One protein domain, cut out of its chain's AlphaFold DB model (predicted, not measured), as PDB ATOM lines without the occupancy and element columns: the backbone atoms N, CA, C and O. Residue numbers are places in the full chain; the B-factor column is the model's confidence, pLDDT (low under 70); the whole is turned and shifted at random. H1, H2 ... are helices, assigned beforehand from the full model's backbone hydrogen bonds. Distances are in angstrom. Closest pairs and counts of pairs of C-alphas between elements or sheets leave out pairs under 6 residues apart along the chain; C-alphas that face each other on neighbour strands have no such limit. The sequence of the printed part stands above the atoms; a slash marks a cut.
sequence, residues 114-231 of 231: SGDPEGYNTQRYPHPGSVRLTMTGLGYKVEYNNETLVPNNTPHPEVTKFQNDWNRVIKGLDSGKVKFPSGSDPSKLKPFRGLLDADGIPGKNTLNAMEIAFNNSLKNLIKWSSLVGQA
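This is residues 114 to 231 of the 231 residues of an uncharacterized protein of Enhygromyxa salina (UniProt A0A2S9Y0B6). Picture an elongated cluster of crossed helices: the long H2 makes one side, H3 begins close to it and runs off at a steep tilt to pack on H1, and the short H4 packs on H2. Long loop stretches join and surround the helices. You have 118 printed residues with four named helices, H1, H2, H3 and H4 in chain order, and no named strand. The class is all helix, though named elements hold 49 of the 118 residues; the whole is compact, with a radius of gyration of the C-alphas of 14.0 A and spans of 42 by 25 by 23 A.

After residues 114 to 127, find C-alpha 128 at (-6.623, -5.930, 185.575), where H1 begins; it runs to residue 137. H2, residues 157 to 174, starts at (4.270, -17.251, 185.484) and measures 25.7 A. H3, residues 204 to 219, measures 22.0 A. H4, residues 224 to 228, ends at C-alpha 228, (-0.760, -24.852, 199.401).

H1 touches residues 207 to 214 of H3, the closest C-alphas being those of Thr 134 and Phe 214 at 7.1 A; they run the same way at a steep tilt of 45 degrees. H1 and H2 are near each other. Look at Gln 163 and Thr 206, the closest C-alphas of H2 and H3, 6.7 A apart: these helices are close but not clearly touching. H4 touches residues 165 to 169 of H2, with C-alphas 169 and 228 closest at 5.9 A. In all four helices every O i to N i+4 pair is within hydrogen-bond range.

The farthest C-alphas, those of Asn 152 and Gly 183, are 44.4 A apart. The printed part has no cut; the links H1 to H2 and H2 to H3 are long. Confidence is under 70 at residues 114 to 126, 153, 182 to 183, 186 and 220.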
ATOM      1  N   SER A 114     -18.776 -11.906 178.103       44.25
ATOM      2  CA  SER A 114     -17.955 -11.111 177.196       44.25
ATOM      3  C   SER A 114     -16.916 -11.990 176.518       44.25
ATOM      4  O   SER A 114     -16.355 -12.895 177.132       44.25
ATOM      5  N   GLY A 115     -16.654 -11.733 175.236       49.75
ATOM      6  CA  GLY A 115     -15.563 -12.332 174.459       49.75
ATOM      7  C   GLY A 115     -14.168 -11.905 174.933       49.75
ATOM      8  O   GLY A 115     -13.284 -11.705 174.111       49.75
ATOM      9  N   ASP A 116     -13.998 -11.727 176.243       57.41
ATOM     10  CA  ASP A 116     -12.758 -11.414 176.930       57.41
ATOM     11  C   ASP A 116     -12.109 -12.734 177.390       57.41
ATOM     12  O   ASP A 116     -12.600 -13.368 178.334       57.41
ATOM     13  N   PRO A 117     -11.040 -13.193 176.715       59.06
ATOM     14  CA  PRO A 117     -10.358 -14.433 177.075       59.06
ATOM     15  C   PRO A 117      -9.681 -14.359 178.455       59.06
ATOM     16  O   PRO A 117      -9.465 -15.396 179.085       59.06
ATOM     17  N   GLU A 118      -9.407 -13.152 178.959       64.25
ATOM     18  CA  GLU A 118      -8.701 -12.885 180.216       64.25
ATOM     19  C   GLU A 118      -9.668 -12.635 181.387       64.25
ATOM     20  O   GLU A 118      -9.254 -12.597 182.540       64.25
ATOM     21  N   GLY A 119     -10.974 -12.498 181.124       59.84
ATOM     22  CA  GLY A 119     -12.024 -12.405 182.147       59.84
ATOM     23  C   GLY A 119     -12.007 -11.129 183.003       59.84
ATOM     24  O   GLY A 119     -12.702 -11.063 184.024       59.84
ATOM     25  N   TYR A 120     -11.252 -10.109 182.594       62.09
ATOM     26  CA  TYR A 120     -11.133  -8.816 183.275       62.09
ATOM     27  C   TYR A 120     -12.358  -7.925 183.138       62.09
ATOM     28  O   TYR A 120     -12.372  -6.837 183.691       62.09
ATOM     29  N   ASN A 121     -13.383  -8.359 182.415       56.84
ATOM     30  CA  ASN A 121     -14.665  -7.666 182.327       56.84
ATOM     31  C   ASN A 121     -15.765  -8.382 183.120       56.84
ATOM     32  O   ASN A 121     -16.937  -8.373 182.741       56.84
ATOM     33  N   THR A 122     -15.404  -9.037 184.223       59.66
ATOM     34  CA  THR A 122     -16.398  -9.594 185.146       59.66
ATOM     35  C   THR A 122     -16.752  -8.558 186.208       59.66
ATOM     36  O   THR A 122     -15.909  -7.776 186.623       59.66
ATOM     37  N   GLN A 123     -17.984  -8.571 186.728       56.59
ATOM     38  CA  GLN A 123     -18.404  -7.635 187.787       56.59
ATOM     39  C   GLN A 123     -17.474  -7.655 189.020       56.59
ATOM     40  O   GLN A 123     -17.379  -6.670 189.743       56.59
ATOM     41  N   ARG A 124     -16.797  -8.786 189.265       60.16
ATOM     42  CA  ARG A 124     -15.878  -8.979 190.396       60.16
ATOM     43  C   ARG A 124     -14.436  -8.615 190.075       60.16
ATOM     44  O   ARG A 124     -13.718  -8.171 190.958       60.16
ATOM     45  N   TYR A 125     -14.019  -8.802 188.830       67.88
ATOM     46  CA  TYR A 125     -12.732  -8.333 188.348       67.88
ATOM     47  C   TYR A 125     -13.007  -7.398 187.188       67.88
ATOM     48  O   TYR A 125     -12.925  -7.860 186.057       67.88
ATOM     49  N   PRO A 126     -13.415  -6.142 187.450       63.81
ATOM     50  CA  PRO A 126     -13.789  -5.218 186.386       63.81
ATOM     51  C   PRO A 126     -12.569  -4.695 185.628       63.81
ATOM     52  O   PRO A 126     -12.722  -4.204 184.514       63.81
ATOM     53  N   HIS A 127     -11.377  -4.759 186.240       70.31
ATOM     54  CA  HIS A 127     -10.121  -4.224 185.708       70.31
ATOM     55  C   HIS A 127      -8.923  -5.127 186.076       70.31
ATOM     56  O   HIS A 127      -8.938  -5.731 187.157       70.31
ATOM     57  N   PRO A 128      -7.831  -5.142 185.284       78.56
ATOM     58  CA  PRO A 128      -6.623  -5.930 185.575       78.56
ATOM     59  C   PRO A 128      -6.021  -5.687 186.966       78.56
ATOM     60  O   PRO A 128      -5.569  -6.623 187.627       78.56
ATOM     61  N   GLY A 129      -6.084  -4.447 187.467       78.62
ATOM     62  CA  GLY A 129      -5.586  -4.094 188.801       78.62
ATOM     63  C   GLY A 129      -6.246  -4.888 189.935       78.62
ATOM     64  O   GLY A 129      -5.582  -5.252 190.904       78.62
ATOM     65  N   SER A 130      -7.526  -5.252 189.793       76.25
ATOM     66  CA  SER A 130      -8.241  -6.075 190.782       76.25
ATOM     67  C   SER A 130      -7.745  -7.527 190.813       76.25
ATOM     68  O   SER A 130      -7.639  -8.127 191.885       76.25
ATOM     69  N   VAL A 131      -7.373  -8.081 189.655       81.81
ATOM     70  CA  VAL A 131      -6.785  -9.425 189.534       81.81
ATOM     71  C   VAL A 131      -5.409  -9.437 190.184       81.81
ATOM     72  O   VAL A 131      -5.146 -10.273 191.049       81.81
ATOM     73  N   ARG A 132      -4.569  -8.455 189.834       85.38
ATOM     74  CA  ARG A 132      -3.229  -8.263 190.408       85.38
ATOM     75  C   ARG A 132      -3.288  -8.142 191.927       85.38
ATOM     76  O   ARG A 132      -2.554  -8.832 192.629       85.38
ATOM     77  N   LEU A 133      -4.214  -7.333 192.440       82.06
ATOM     78  CA  LEU A 133      -4.396  -7.157 193.876       82.06
ATOM     79  C   LEU A 133      -4.798  -8.457 194.581       82.06
ATOM     80  O   LEU A 133      -4.238  -8.779 195.627       82.06
ATOM     81  N   THR A 134      -5.743  -9.209 194.018       83.19
ATOM     82  CA  THR A 134      -6.175 -10.487 194.598       83.19
ATOM     83  C   THR A 134      -5.047 -11.515 194.579       83.19
ATOM     84  O   THR A 134      -4.829 -12.188 195.585       83.19
ATOM     85  N   MET A 135      -4.276 -11.601 193.492       88.81
ATOM     86  CA  MET A 135      -3.085 -12.456 193.427       88.81
ATOM     87  C   MET A 135      -2.072 -12.092 194.517       88.81
ATOM     88  O   MET A 135      -1.629 -12.972 195.260       88.81
ATOM     89  N   THR A 136      -1.781 -10.803 194.694       86.88
ATOM     90  CA  THR A 136      -0.913 -10.317 195.776       86.88
ATOM     91  C   THR A 136      -1.480 -10.642 197.158       86.88
ATOM     92  O   THR A 136      -0.751 -11.122 198.026       86.88
ATOM     93  N   GLY A 137      -2.789 -10.479 197.365       81.81
ATOM     94  CA  GLY A 137      -3.473 -10.844 198.609       81.81
ATOM     95  C   GLY A 137      -3.435 -12.345 198.923       81.81
ATOM     96  O   GLY A 137      -3.433 -12.732 200.091       81.81
ATOM     97  N   LEU A 138      -3.354 -13.192 197.895       85.50
ATOM     98  CA  LEU A 138      -3.167 -14.641 198.019       85.50
ATOM     99  C   LEU A 138      -1.691 -15.051 198.195       85.50
ATOM    100  O   LEU A 138      -1.416 -16.225 198.444       85.50
ATOM    101  N   GLY A 139      -0.752 -14.100 198.122       86.31
ATOM    102  CA  GLY A 139       0.682 -14.321 198.330       86.31
ATOM    103  C   GLY A 139       1.496 -14.558 197.054       86.31
ATOM    104  O   GLY A 139       2.654 -14.968 197.147       86.31
ATOM    105  N   TYR A 140       0.917 -14.310 195.877       89.44
ATOM    106  CA  TYR A 140       1.626 -14.355 194.596       89.44
ATOM    107  C   TYR A 140       2.331 -13.026 194.326       89.44
ATOM    108  O   TYR A 140       1.856 -11.960 194.713       89.44
ATOM    109  N   LYS A 141       3.501 -13.077 193.689       89.12
ATOM    110  CA  LYS A 141       4.358 -11.896 193.514       89.12
ATOM    111  C   LYS A 141       4.008 -11.174 192.222       89.12
ATOM    112  O   LYS A 141       4.665 -11.360 191.204       89.12
ATOM    113  N   VAL A 142       2.968 -10.351 192.279       85.19
ATOM    114  CA  VAL A 142       2.482  -9.591 191.128       85.19
ATOM    115  C   VAL A 142       2.604  -8.096 191.402       85.19
ATOM    116  O   VAL A 142       2.156  -7.604 192.438       85.19
ATOM    117  N   GLU A 143       3.223  -7.365 190.476       81.44
ATOM    118  CA  GLU A 143       3.304  -5.908 190.565       81.44
ATOM    119  C   GLU A 143       1.911  -5.291 190.415       81.44
ATOM    120  O   GLU A 143       1.139  -5.667 189.525       81.44
ATOM    121  N   TYR A 144       1.578  -4.352 191.300       75.31
ATOM    122  CA  TYR A 144       0.306  -3.647 191.241       75.31
ATOM    123  C   TYR A 144       0.386  -2.507 190.225       75.31
ATOM    124  O   TYR A 144       1.032  -1.488 190.460       75.31
ATOM    125  N   ASN A 145      -0.312  -2.680 189.109       75.94
ATOM    126  CA  ASN A 145      -0.572  -1.658 188.105       75.94
ATOM    127  C   ASN A 145      -1.927  -1.958 187.426       75.94
ATOM    128  O   ASN A 145      -2.619  -2.903 187.813       75.94
ATOM    129  N   ASN A 146      -2.328  -1.153 186.441       75.19
ATOM    130  CA  ASN A 146      -3.591  -1.341 185.711       75.19
ATOM    131  C   ASN A 146      -3.419  -2.059 184.361       75.19
ATOM    132  O   ASN A 146      -4.362  -2.114 183.575       75.19
ATOM    133  N   GLU A 147      -2.238  -2.603 184.083       79.31
ATOM    134  CA  GLU A 147      -1.963  -3.324 182.841       79.31
ATOM    135  C   GLU A 147      -2.466  -4.768 182.934       79.31
ATOM    136  O   GLU A 147      -2.491  -5.366 184.017       79.31
ATOM    137  N   THR A 148      -2.832  -5.361 181.793       77.81
ATOM    138  CA  THR A 148      -3.117  -6.805 181.709       77.81
ATOM    139  C   THR A 148      -1.952  -7.619 182.286       77.81
ATOM    140  O   THR A 148      -0.791  -7.209 182.201       77.81
ATOM    141  N   LEU A 149      -2.242  -8.757 182.928       75.81
ATOM    142  CA  LEU A 149      -1.194  -9.692 183.356       75.81
ATOM    143  C   LEU A 149      -0.608 -10.481 182.191       75.81
ATOM    144  O   LEU A 149       0.480 -11.024 182.328       75.81
ATOM    145  N   VAL A 150      -1.310 -10.551 181.067       75.75
ATOM    146  CA  VAL A 150      -0.957 -11.410 179.936       75.75
ATOM    147  C   VAL A 150      -0.949 -10.602 178.635       75.75
ATOM    148  O   VAL A 150      -1.711 -10.892 177.715       75.75
ATOM    149  N   PRO A 151      -0.085  -9.573 178.513       74.75
ATOM    150  CA  PRO A 151      -0.017  -8.780 177.291       74.75
ATOM    151  C   PRO A 151       0.208  -9.690 176.075       74.75
ATOM    152  O   PRO A 151       1.085 -10.560 176.079       74.75
ATOM    153  N   ASN A 152      -0.603  -9.498 175.032       71.69
ATOM    154  CA  ASN A 152      -0.612 -10.321 173.815       71.69
ATOM    155  C   ASN A 152      -0.916 -11.816 174.052       71.69
ATOM    156  O   ASN A 152      -0.382 -12.659 173.336       71.69
ATOM    157  N   ASN A 153      -1.744 -12.158 175.050       69.50
ATOM    158  CA  ASN A 153      -2.017 -13.542 175.469       69.50
ATOM    159  C   ASN A 153      -0.756 -14.320 175.889       69.50
ATOM    160  O   ASN A 153      -0.724 -15.551 175.824       69.50
ATOM    161  N   THR A 154       0.298 -13.620 176.311       76.88
ATOM    162  CA  THR A 154       1.518 -14.270 176.795       76.88
ATOM    163  C   THR A 154       1.260 -14.846 178.190       76.88
ATOM    164  O   THR A 154       0.891 -14.074 179.075       76.88
ATOM    165  N   PRO A 155       1.476 -16.154 178.431       83.50
ATOM    166  CA  PRO A 155       1.274 -16.766 179.743       83.50
ATOM    167  C   PRO A 155       2.048 -16.061 180.861       83.50
ATOM    168  O   PRO A 155       3.248 -15.808 180.734       83.50
ATOM    169  N   HIS A 156       1.384 -15.793 181.989       84.38
ATOM    170  CA  HIS A 156       2.013 -15.150 183.141       84.38
ATOM    171  C   HIS A 156       2.453 -16.190 184.188       84.38
ATOM    172  O   HIS A 156       1.620 -16.956 184.681       84.38
ATOM    173  N   PRO A 157       3.725 -16.190 184.632       90.56
ATOM    174  CA  PRO A 157       4.270 -17.251 185.484       90.56
ATOM    175  C   PRO A 157       3.558 -17.380 186.836       90.56
ATOM    176  O   PRO A 157       3.304 -18.490 187.299       90.56
ATOM    177  N   GLU A 158       3.173 -16.267 187.468       91.88
ATOM    178  CA  GLU A 158       2.427 -16.324 188.734       91.88
ATOM    179  C   GLU A 158       0.987 -16.827 188.546       91.88
ATOM    180  O   GLU A 158       0.427 -17.418 189.467       91.88
ATOM    181  N   VAL A 159       0.392 -16.637 187.361       87.44
ATOM    182  CA  VAL A 159      -0.947 -17.164 187.056       87.44
ATOM    183  C   VAL A 159      -0.855 -18.675 186.877       87.44
ATOM    184  O   VAL A 159      -1.604 -19.410 187.519       87.44
ATOM    185  N   THR A 160       0.134 -19.148 186.112       89.69
ATOM    186  CA  THR A 160       0.441 -20.580 185.979       89.69
ATOM    187  C   THR A 160       0.705 -21.218 187.340       89.69
ATOM    188  O   THR A 160       0.212 -22.305 187.642       89.69
ATOM    189  N   LYS A 161       1.466 -20.535 188.202       94.12
ATOM    190  CA  LYS A 161       1.748 -21.002 189.559       94.12
ATOM    191  C   LYS A 161       0.472 -21.129 190.388       94.12
ATOM    192  O   LYS A 161       0.256 -22.180 190.982       94.12
ATOM    193  N   PHE A 162      -0.395 -20.115 190.381       92.75
ATOM    194  CA  PHE A 162      -1.691 -20.188 191.056       92.75
ATOM    195  C   PHE A 162      -2.548 -21.350 190.536       92.75
ATOM    196  O   PHE A 162      -3.093 -22.106 191.338       92.75
ATOM    197  N   GLN A 163      -2.631 -21.539 189.216       88.19
ATOM    198  CA  GLN A 163      -3.392 -22.637 188.611       88.19
ATOM    199  C   GLN A 163      -2.876 -24.011 189.068       88.19
ATOM    200  O   GLN A 163      -3.655 -24.892 189.438       88.19
ATOM    201  N   ASN A 164      -1.554 -24.181 189.110       91.06
ATOM    202  CA  ASN A 164      -0.920 -25.405 189.595       91.06
ATOM    203  C   ASN A 164      -1.144 -25.629 191.095       91.06
ATOM    204  O   ASN A 164      -1.487 -26.741 191.502       91.06
ATOM    205  N   ASP A 165      -0.986 -24.588 191.912       93.94
ATOM    206  CA  ASP A 165      -1.242 -24.644 193.353       93.94
ATOM    207  C   ASP A 165      -2.703 -24.999 193.636       93.94
ATOM    208  O   ASP A 165      -2.979 -25.868 194.464       93.94
ATOM    209  N   TRP A 166      -3.638 -24.397 192.897       90.62
ATOM    210  CA  TRP A 166      -5.052 -24.738 192.957       90.62
ATOM    211  C   TRP A 166      -5.281 -26.219 192.690       90.62
ATOM    212  O   TRP A 166      -5.823 -26.926 193.540       90.62
ATOM    213  N   ASN A 167      -4.786 -26.719 191.561       86.75
ATOM    214  CA  ASN A 167      -4.933 -28.120 191.189       86.75
ATOM    215  C   ASN A 167      -4.341 -29.075 192.231       86.75
ATOM    216  O   ASN A 167      -4.929 -30.123 192.505       86.75
ATOM    217  N   ARG A 168      -3.197 -28.724 192.825       92.56
ATOM    218  CA  ARG A 168      -2.583 -29.504 193.907       92.56
ATOM    219  C   ARG A 168      -3.453 -29.514 195.157       92.56
ATOM    220  O   ARG A 168      -3.679 -30.586 195.708       92.56
ATOM    221  N   VAL A 169      -3.968 -28.359 195.579       88.50
ATOM    222  CA  VAL A 169      -4.851 -28.256 196.749       88.50
ATOM    223  C   VAL A 169      -6.133 -29.053 196.537       88.50
ATOM    224  O   VAL A 169      -6.499 -29.817 197.423       88.50
ATOM    225  N   ILE A 170      -6.782 -28.952 195.371       85.25
ATOM    226  CA  ILE A 170      -8.000 -29.724 195.075       85.25
ATOM    227  C   ILE A 170      -7.722 -31.228 195.134       85.25
ATOM    228  O   ILE A 170      -8.393 -31.942 195.871       85.25
ATOM    229  N   LYS A 171      -6.673 -31.710 194.456       84.12
ATOM    230  CA  LYS A 171      -6.280 -33.131 194.512       84.12
ATOM    231  C   LYS A 171      -5.908 -33.576 195.930       84.12
ATOM    232  O   LYS A 171      -6.194 -34.703 196.336       84.12
ATOM    233  N   GLY A 172      -5.263 -32.700 196.696       84.50
ATOM    234  CA  GLY A 172      -4.917 -32.933 198.092       84.50
ATOM    235  C   GLY A 172      -6.148 -33.044 198.994       84.50
ATOM    236  O   GLY A 172      -6.182 -33.913 199.860       84.50
ATOM    237  N   LEU A 173      -7.166 -32.210 198.775       82.50
ATOM    238  CA  LEU A 173      -8.447 -32.275 199.484       82.50
ATOM    239  C   LEU A 173      -9.213 -33.550 199.109       82.50
ATOM    240  O   LEU A 173      -9.674 -34.261 199.998       82.50
ATOM    241  N   ASP A 174      -9.278 -33.881 197.815       82.56
ATOM    242  CA  ASP A 174      -9.971 -35.071 197.305       82.56
ATOM    243  C   ASP A 174      -9.356 -36.378 197.833       82.56
ATOM    244  O   ASP A 174     -10.067 -37.336 198.129       82.56
ATOM    245  N   SER A 175      -8.029 -36.415 197.986       85.12
ATOM    246  CA  SER A 175      -7.303 -37.553 198.570       85.12
ATOM    247  C   SER A 175      -7.260 -37.544 200.104       85.12
ATOM    248  O   SER A 175      -6.733 -38.477 200.708       85.12
ATOM    249  N   GLY A 176      -7.776 -36.495 200.754       84.00
ATOM    250  CA  GLY A 176      -7.719 -36.315 202.208       84.00
ATOM    251  C   GLY A 176      -6.332 -35.967 202.771       84.00
ATOM    252  O   GLY A 176      -6.173 -35.909 203.995       84.00
ATOM    253  N   LYS A 177      -5.334 -35.725 201.905       87.31
ATOM    254  CA  LYS A 177      -3.977 -35.281 202.271       87.31
ATOM    255  C   LYS A 177      -3.980 -33.854 202.825       87.31
ATOM    256  O   LYS A 177      -3.304 -33.578 203.812       87.31
ATOM    257  N   VAL A 178      -4.738 -32.959 202.196       85.81
ATOM    258  CA  VAL A 178      -4.952 -31.582 202.662       85.81
ATOM    259  C   VAL A 178      -6.216 -31.565 203.505       85.81
ATOM    260  O   VAL A 178      -7.234 -32.131 203.111       85.81
ATOM    261  N   LYS A 179      -6.169 -30.901 204.661       84.62
ATOM    262  CA  LYS A 179      -7.331 -30.757 205.542       84.62
ATOM    263  C   LYS A 179      -7.580 -29.294 205.860       84.62
ATOM    264  O   LYS A 179      -6.652 -28.492 205.989       84.62
ATOM    265  N   PHE A 180      -8.855 -28.946 206.000       82.81
ATOM    266  CA  PHE A 180      -9.219 -27.637 206.516       82.81
ATOM    267  C   PHE A 180      -8.862 -27.534 208.008       82.81
ATOM    268  O   PHE A 180      -8.843 -28.553 208.704       82.81
ATOM    269  N   PRO A 181      -8.581 -26.320 208.517       78.00
ATOM    270  CA  PRO A 181      -8.301 -26.113 209.930       78.00
ATOM    271  C   PRO A 181      -9.429 -26.640 210.824       78.00
ATOM    272  O   PRO A 181     -10.615 -26.467 210.516       78.00
ATOM    273  N   SER A 182      -9.051 -27.240 211.953       68.12
ATOM    274  CA  SER A 182      -9.973 -27.709 212.989       68.12
ATOM    275  C   SER A 182     -10.845 -26.546 213.472       68.12
ATOM    276  O   SER A 182     -10.326 -25.557 213.982       68.12
ATOM    277  N   GLY A 183     -12.164 -26.640 213.282       67.88
ATOM    278  CA  GLY A 183     -13.120 -25.580 213.634       67.88
ATOM    279  C   GLY A 183     -13.645 -24.752 212.456       67.88
ATOM    280  O   GLY A 183     -14.496 -23.890 212.655       67.88
ATOM    281  N   SER A 184     -13.192 -25.020 211.227       73.88
ATOM    282  CA  SER A 184     -13.884 -24.528 210.032       73.88
ATOM    283  C   SER A 184     -15.246 -25.215 209.878       73.88
ATOM    284  O   SER A 184     -15.366 -26.419 210.090       73.88
ATOM    285  N   ASP A 185     -16.275 -24.444 209.525       73.56
ATOM    286  CA  ASP A 185     -17.619 -24.954 209.242       73.56
ATOM    287  C   ASP A 185     -17.756 -25.193 207.728       73.56
ATOM    288  O   ASP A 185     -17.857 -24.214 206.977       73.56
ATOM    289  N   PRO A 186     -17.772 -26.456 207.254       69.06
ATOM    290  CA  PRO A 186     -17.817 -26.770 205.827       69.06
ATOM    291  C   PRO A 186     -19.026 -26.167 205.107       69.06
ATOM    292  O   PRO A 186     -18.927 -25.842 203.927       69.06
ATOM    293  N   SER A 187     -20.146 -25.962 205.812       70.94
ATOM    294  CA  SER A 187     -21.370 -25.395 205.233       70.94
ATOM    295  C   SER A 187     -21.232 -23.913 204.860       70.94
ATOM    296  O   SER A 187     -21.948 -23.416 203.991       70.94
ATOM    297  N   LYS A 188     -20.280 -23.204 205.482       71.81
ATOM    298  CA  LYS A 188     -19.988 -21.785 205.229       71.81
ATOM    299  C   LYS A 188     -18.881 -21.576 204.195       71.81
ATOM    300  O   LYS A 188     -18.643 -20.443 203.760       71.81
ATOM    301  N   LEU A 189     -18.184 -22.643 203.805       71.44
ATOM    302  CA  LEU A 189     -17.093 -22.554 202.845       71.44
ATOM    303  C   LEU A 189     -17.638 -22.429 201.430       71.44
ATOM    304  O   LEU A 189     -18.531 -23.162 201.004       71.44
ATOM    305  N   LYS A 190     -17.035 -21.531 200.648       73.50
ATOM    306  CA  LYS A 190     -17.150 -21.648 199.196       73.50
ATOM    307  C   LYS A 190     -16.418 -22.930 198.778       73.50
ATOM    308  O   LYS A 190     -15.292 -23.138 199.233       73.50
ATOM    309  N   PRO A 191     -17.028 -23.799 197.961       73.00
ATOM    310  CA  PRO A 191     -16.465 -25.114 197.695       73.00
ATOM    311  C   PRO A 191     -15.176 -24.999 196.876       73.00
ATOM    312  O   PRO A 191     -15.186 -24.452 195.774       73.00
ATOM    313  N   PHE A 192     -14.082 -25.550 197.402       75.12
ATOM    314  CA  PHE A 192     -12.844 -25.781 196.659       75.12
ATOM    315  C   PHE A 192     -13.064 -26.964 195.714       75.12
ATOM    316  O   PHE A 192     -13.043 -28.113 196.147       75.12
ATOM    317  N   ARG A 193     -13.356 -26.691 194.439       73.88
ATOM    318  CA  ARG A 193     -13.676 -27.729 193.449       73.88
ATOM    319  C   ARG A 193     -13.263 -27.334 192.037       73.88
ATOM    320  O   ARG A 193     -13.242 -26.151 191.709       73.88
ATOM    321  N   GLY A 194     -13.076 -28.351 191.199       75.00
ATOM    322  CA  GLY A 194     -12.738 -28.198 189.784       75.00
ATOM    323  C   GLY A 194     -11.245 -27.972 189.573       75.00
ATOM    324  O   GLY A 194     -10.593 -27.315 190.381       75.00
ATOM    325  N   LEU A 195     -10.707 -28.536 188.495       80.44
ATOM    326  CA  LEU A 195      -9.328 -28.305 188.082       80.44
ATOM    327  C   LEU A 195      -9.277 -27.165 187.064       80.44
ATOM    328  O   LEU A 195     -10.233 -26.935 186.324       80.44
ATOM    329  N   LEU A 196      -8.161 -26.449 187.066       77.88
ATOM    330  CA  LEU A 196      -7.840 -25.385 186.129       77.88
ATOM    331  C   LEU A 196      -6.887 -25.911 185.059       77.88
ATOM    332  O   LEU A 196      -6.002 -26.717 185.356       77.88
ATOM    333  N   ASP A 197      -7.021 -25.392 183.847       76.62
ATOM    334  CA  ASP A 197      -5.980 -25.519 182.837       76.62
ATOM    335  C   ASP A 197      -4.817 -24.603 183.241       76.62
ATOM    336  O   ASP A 197      -5.029 -23.443 183.587       76.62
ATOM    337  N   ALA A 198      -3.595 -25.135 183.277       82.00
ATOM    338  CA  ALA A 198      -2.402 -24.395 183.697       82.00
ATOM    339  C   ALA A 198      -1.760 -23.651 182.513       82.00
ATOM    340  O   ALA A 198      -0.574 -23.814 182.227       82.00
ATOM    341  N   ASP A 199      -2.566 -22.875 181.795       77.56
ATOM    342  CA  ASP A 199      -2.189 -22.137 180.584       77.56
ATOM    343  C   ASP A 199      -1.520 -20.780 180.871       77.56
ATOM    344  O   ASP A 199      -1.032 -20.122 179.956       77.56
ATOM    345  N   GLY A 200      -1.474 -20.356 182.138       79.06
ATOM    346  CA  GLY A 200      -0.948 -19.055 182.546       79.06
ATOM    347  C   GLY A 200      -1.818 -17.870 182.147       79.06
ATOM    348  O   GLY A 200      -1.373 -16.731 182.294       79.06
ATOM    349  N   ILE A 201      -3.043 -18.117 181.683       82.94
ATOM    350  CA  ILE A 201      -4.012 -17.091 181.321       82.94
ATOM    351  C   ILE A 201      -5.042 -16.991 182.451       82.94
ATOM    352  O   ILE A 201      -5.662 -17.987 182.844       82.94
ATOM    353  N   PRO A 202      -5.265 -15.796 183.026       78.06
ATOM    354  CA  PRO A 202      -6.189 -15.620 184.136       78.06
ATOM    355  C   PRO A 202      -7.638 -15.583 183.644       78.06
ATOM    356  O   PRO A 202      -8.404 -14.734 184.065       78.06
ATOM    357  N   GLY A 203      -8.029 -16.516 182.774       75.12
ATOM    358  CA  GLY A 203      -9.381 -16.611 182.253       75.12
ATOM    359  C   GLY A 203     -10.410 -16.904 183.346       75.12
ATOM    360  O   GLY A 203     -10.104 -17.159 184.514       75.12
ATOM    361  N   LYS A 204     -11.681 -16.925 182.952       74.75
ATOM    362  CA  LYS A 204     -12.835 -16.988 183.864       74.75
ATOM    363  C   LYS A 204     -12.740 -18.029 184.994       74.75
ATOM    364  O   LYS A 204     -13.117 -17.743 186.130       74.75
ATOM    365  N   ASN A 205     -12.275 -19.243 184.699       72.94
ATOM    366  CA  ASN A 205     -12.176 -20.306 185.704       72.94
ATOM    367  C   ASN A 205     -11.099 -20.000 186.750       72.94
ATOM    368  O   ASN A 205     -11.337 -20.185 187.943       72.94
ATOM    369  N   THR A 206      -9.960 -19.467 186.306       81.88
ATOM    370  CA  THR A 206      -8.882 -19.000 187.177       81.88
ATOM    371  C   THR A 206      -9.383 -17.890 188.101       81.88
ATOM    372  O   THR A 206      -9.173 -17.962 189.309       81.88
ATOM    373  N   LEU A 207     -10.141 -16.919 187.579       82.31
ATOM    374  CA  LEU A 207     -10.705 -15.824 188.380       82.31
ATOM    375  C   LEU A 207     -11.714 -16.303 189.433       82.31
ATOM    376  O   LEU A 207     -11.675 -15.852 190.581       82.31
ATOM    377  N   ASN A 208     -12.584 -17.250 189.073       78.50
ATOM    378  CA  ASN A 208     -13.517 -17.872 190.018       78.50
ATOM    379  C   ASN A 208     -12.775 -18.633 191.128       78.50
ATOM    380  O   ASN A 208     -13.148 -18.551 192.298       78.50
ATOM    381  N   ALA A 209     -11.716 -19.364 190.777       81.31
ATOM    382  CA  ALA A 209     -10.879 -20.064 191.744       81.31
ATOM    383  C   ALA A 209     -10.163 -19.089 192.690       81.31
ATOM    384  O   ALA A 209     -10.195 -19.279 193.909       81.31
ATOM    385  N   MET A 210      -9.585 -18.006 192.155       84.81
ATOM    386  CA  MET A 210      -8.971 -16.951 192.969       84.81
ATOM    387  C   MET A 210      -9.982 -16.355 193.941       84.81
ATOM    388  O   MET A 210      -9.683 -16.162 195.117       84.81
ATOM    389  N   GLU A 211     -11.205 -16.116 193.473       80.25
ATOM    390  CA  GLU A 211     -12.269 -15.618 194.325       80.25
ATOM    391  C   GLU A 211     -12.593 -16.590 195.471       80.25
ATOM    392  O   GLU A 211     -12.764 -16.161 196.613       80.25
ATOM    393  N   ILE A 212     -12.725 -17.888 195.190       79.56
ATOM    394  CA  ILE A 212     -13.023 -18.892 196.220       79.56
ATOM    395  C   ILE A 212     -11.911 -18.901 197.272       79.56
ATOM    396  O   ILE A 212     -12.199 -18.832 198.471       79.56
ATOM    397  N   ALA A 213     -10.650 -18.928 196.831       81.88
ATOM    398  CA  ALA A 213      -9.489 -18.891 197.713       81.88
ATOM    399  C   ALA A 213      -9.475 -17.619 198.578       81.88
ATOM    400  O   ALA A 213      -9.282 -17.693 199.796       81.88
ATOM    401  N   PHE A 214      -9.746 -16.463 197.973       80.75
ATOM    402  CA  PHE A 214      -9.732 -15.174 198.655       80.75
ATOM    403  C   PHE A 214     -10.895 -15.030 199.643       80.75
ATOM    404  O   PHE A 214     -10.685 -14.699 200.808       80.75
ATOM    405  N   ASN A 215     -12.121 -15.371 199.238       74.56
ATOM    406  CA  ASN A 215     -13.297 -15.321 200.109       74.56
ATOM    407  C   ASN A 215     -13.173 -16.267 201.305       74.56
ATOM    408  O   ASN A 215     -13.531 -15.881 202.417       74.56
ATOM    409  N   ASN A 216     -12.671 -17.488 201.105       76.00
ATOM    410  CA  ASN A 216     -12.444 -18.411 202.216       76.00
ATOM    411  C   ASN A 216     -11.311 -17.932 203.135       76.00
ATOM    412  O   ASN A 216     -11.411 -18.106 204.350       76.00
ATOM    413  N   SER A 217     -10.292 -17.261 202.591       80.50
ATOM    414  CA  SER A 217      -9.245 -16.617 203.394       80.50
ATOM    415  C   SER A 217      -9.790 -15.469 204.244       80.50
ATOM    416  O   SER A 217      -9.447 -15.367 205.418       80.50
ATOM    417  N   LEU A 218     -10.670 -14.635 203.683       76.88
ATOM    418  CA  LEU A 218     -11.235 -13.475 204.374       76.88
ATOM    419  C   LEU A 218     -12.346 -13.834 205.363       76.88
ATOM    420  O   LEU A 218     -12.306 -13.423 206.519       76.88
ATOM    421  N   LYS A 219     -13.367 -14.561 204.901       74.00
ATOM    422  CA  LYS A 219     -14.607 -14.794 205.660       74.00
ATOM    423  C   LYS A 219     -14.491 -15.973 206.612       74.00
ATOM    424  O   LYS A 219     -15.077 -15.946 207.687       74.00
ATOM    425  N   ASN A 220     -13.738 -16.991 206.207       69.94
ATOM    426  CA  ASN A 220     -13.632 -18.256 206.928       69.94
ATOM    427  C   ASN A 220     -12.249 -18.450 207.572       69.94
ATOM    428  O   ASN A 220     -11.993 -19.498 208.156       69.94
ATOM    429  N   LEU A 221     -11.364 -17.446 207.470       79.25
ATOM    430  CA  LEU A 221     -10.005 -17.438 208.027       79.25
ATOM    431  C   LEU A 221      -9.131 -18.625 207.569       79.25
ATOM    432  O   LEU A 221      -8.119 -18.943 208.200       79.25
ATOM    433  N   ILE A 222      -9.482 -19.265 206.447       81.25
ATOM    434  CA  ILE A 222      -8.707 -20.361 205.861       81.25
ATOM    435  C   ILE A 222      -7.618 -19.765 204.980       81.25
ATOM    436  O   ILE A 222      -7.854 -19.431 203.823       81.25
ATOM    437  N   LYS A 223      -6.408 -19.644 205.523       87.12
ATOM    438  CA  LYS A 223      -5.270 -19.085 204.787       87.12
ATOM    439  C   LYS A 223      -4.924 -19.951 203.574       87.12
ATOM    440  O   LYS A 223      -4.485 -21.088 203.741       87.12
ATOM    441  N   TRP A 224      -5.034 -19.379 202.373       89.12
ATOM    442  CA  TRP A 224      -4.663 -20.044 201.119       89.12
ATOM    443  C   TRP A 224      -3.258 -20.664 201.155       89.12
ATOM    444  O   TRP A 224      -3.096 -21.855 200.895       89.12
ATOM    445  N   SER A 225      -2.253 -19.899 201.590       87.88
ATOM    446  CA  SER A 225      -0.863 -20.364 201.698       87.88
ATOM    447  C   SER A 225      -0.689 -21.589 202.605       87.88
ATOM    448  O   SER A 225       0.192 -22.412 202.368       87.88
ATOM    449  N   SER A 226      -1.552 -21.750 203.611       88.00
ATOM    450  CA  SER A 226      -1.544 -22.918 204.494       88.00
ATOM    451  C   SER A 226      -2.093 -24.174 203.820       88.00
ATOM    452  O   SER A 226      -1.697 -25.271 204.203       88.00
ATOM    453  N   LEU A 227      -3.015 -24.041 202.863       87.81
ATOM    454  CA  LEU A 227      -3.506 -25.172 202.073       87.81
ATOM    455  C   LEU A 227      -2.456 -25.588 201.041       87.81
ATOM    456  O   LEU A 227      -2.157 -26.771 200.917       87.81
ATOM    457  N   VAL A 228      -1.841 -24.611 200.370       91.94
ATOM    458  CA  VAL A 228      -0.760 -24.852 199.401       91.94
ATOM    459  C   VAL A 228       0.435 -25.549 200.060       91.94
ATOM    460  O   VAL A 228       0.972 -26.494 199.493       91.94
ATOM    461  N   GLY A 229       0.818 -25.148 201.277       89.94
ATOM    462  CA  GLY A 229       1.914 -25.786 202.017       89.94
ATOM    463  C   GLY A 229       1.659 -27.241 202.436       89.94
ATOM    464  O   GLY A 229       2.616 -27.962 202.700       89.94
ATOM    465  N   GLN A 230       0.397 -27.684 202.490       87.62
ATOM    466  CA  GLN A 230       0.033 -29.080 202.786       87.62
ATOM    467  C   GLN A 230      -0.011 -29.972 201.533       87.62
ATOM    468  O   GLN A 230       0.084 -31.198 201.645       87.62
ATOM    469  N   ALA A 231      -0.224 -29.371 200.358       81.81
ATOM    470  CA  ALA A 231      -0.560 -30.074 199.122       81.81
ATOM    471  C   ALA A 231       0.617 -30.831 198.492       81.81
ATOM    472  O   ALA A 231       1.779 -30.383 198.558       81.81
TER     473      ALA A 231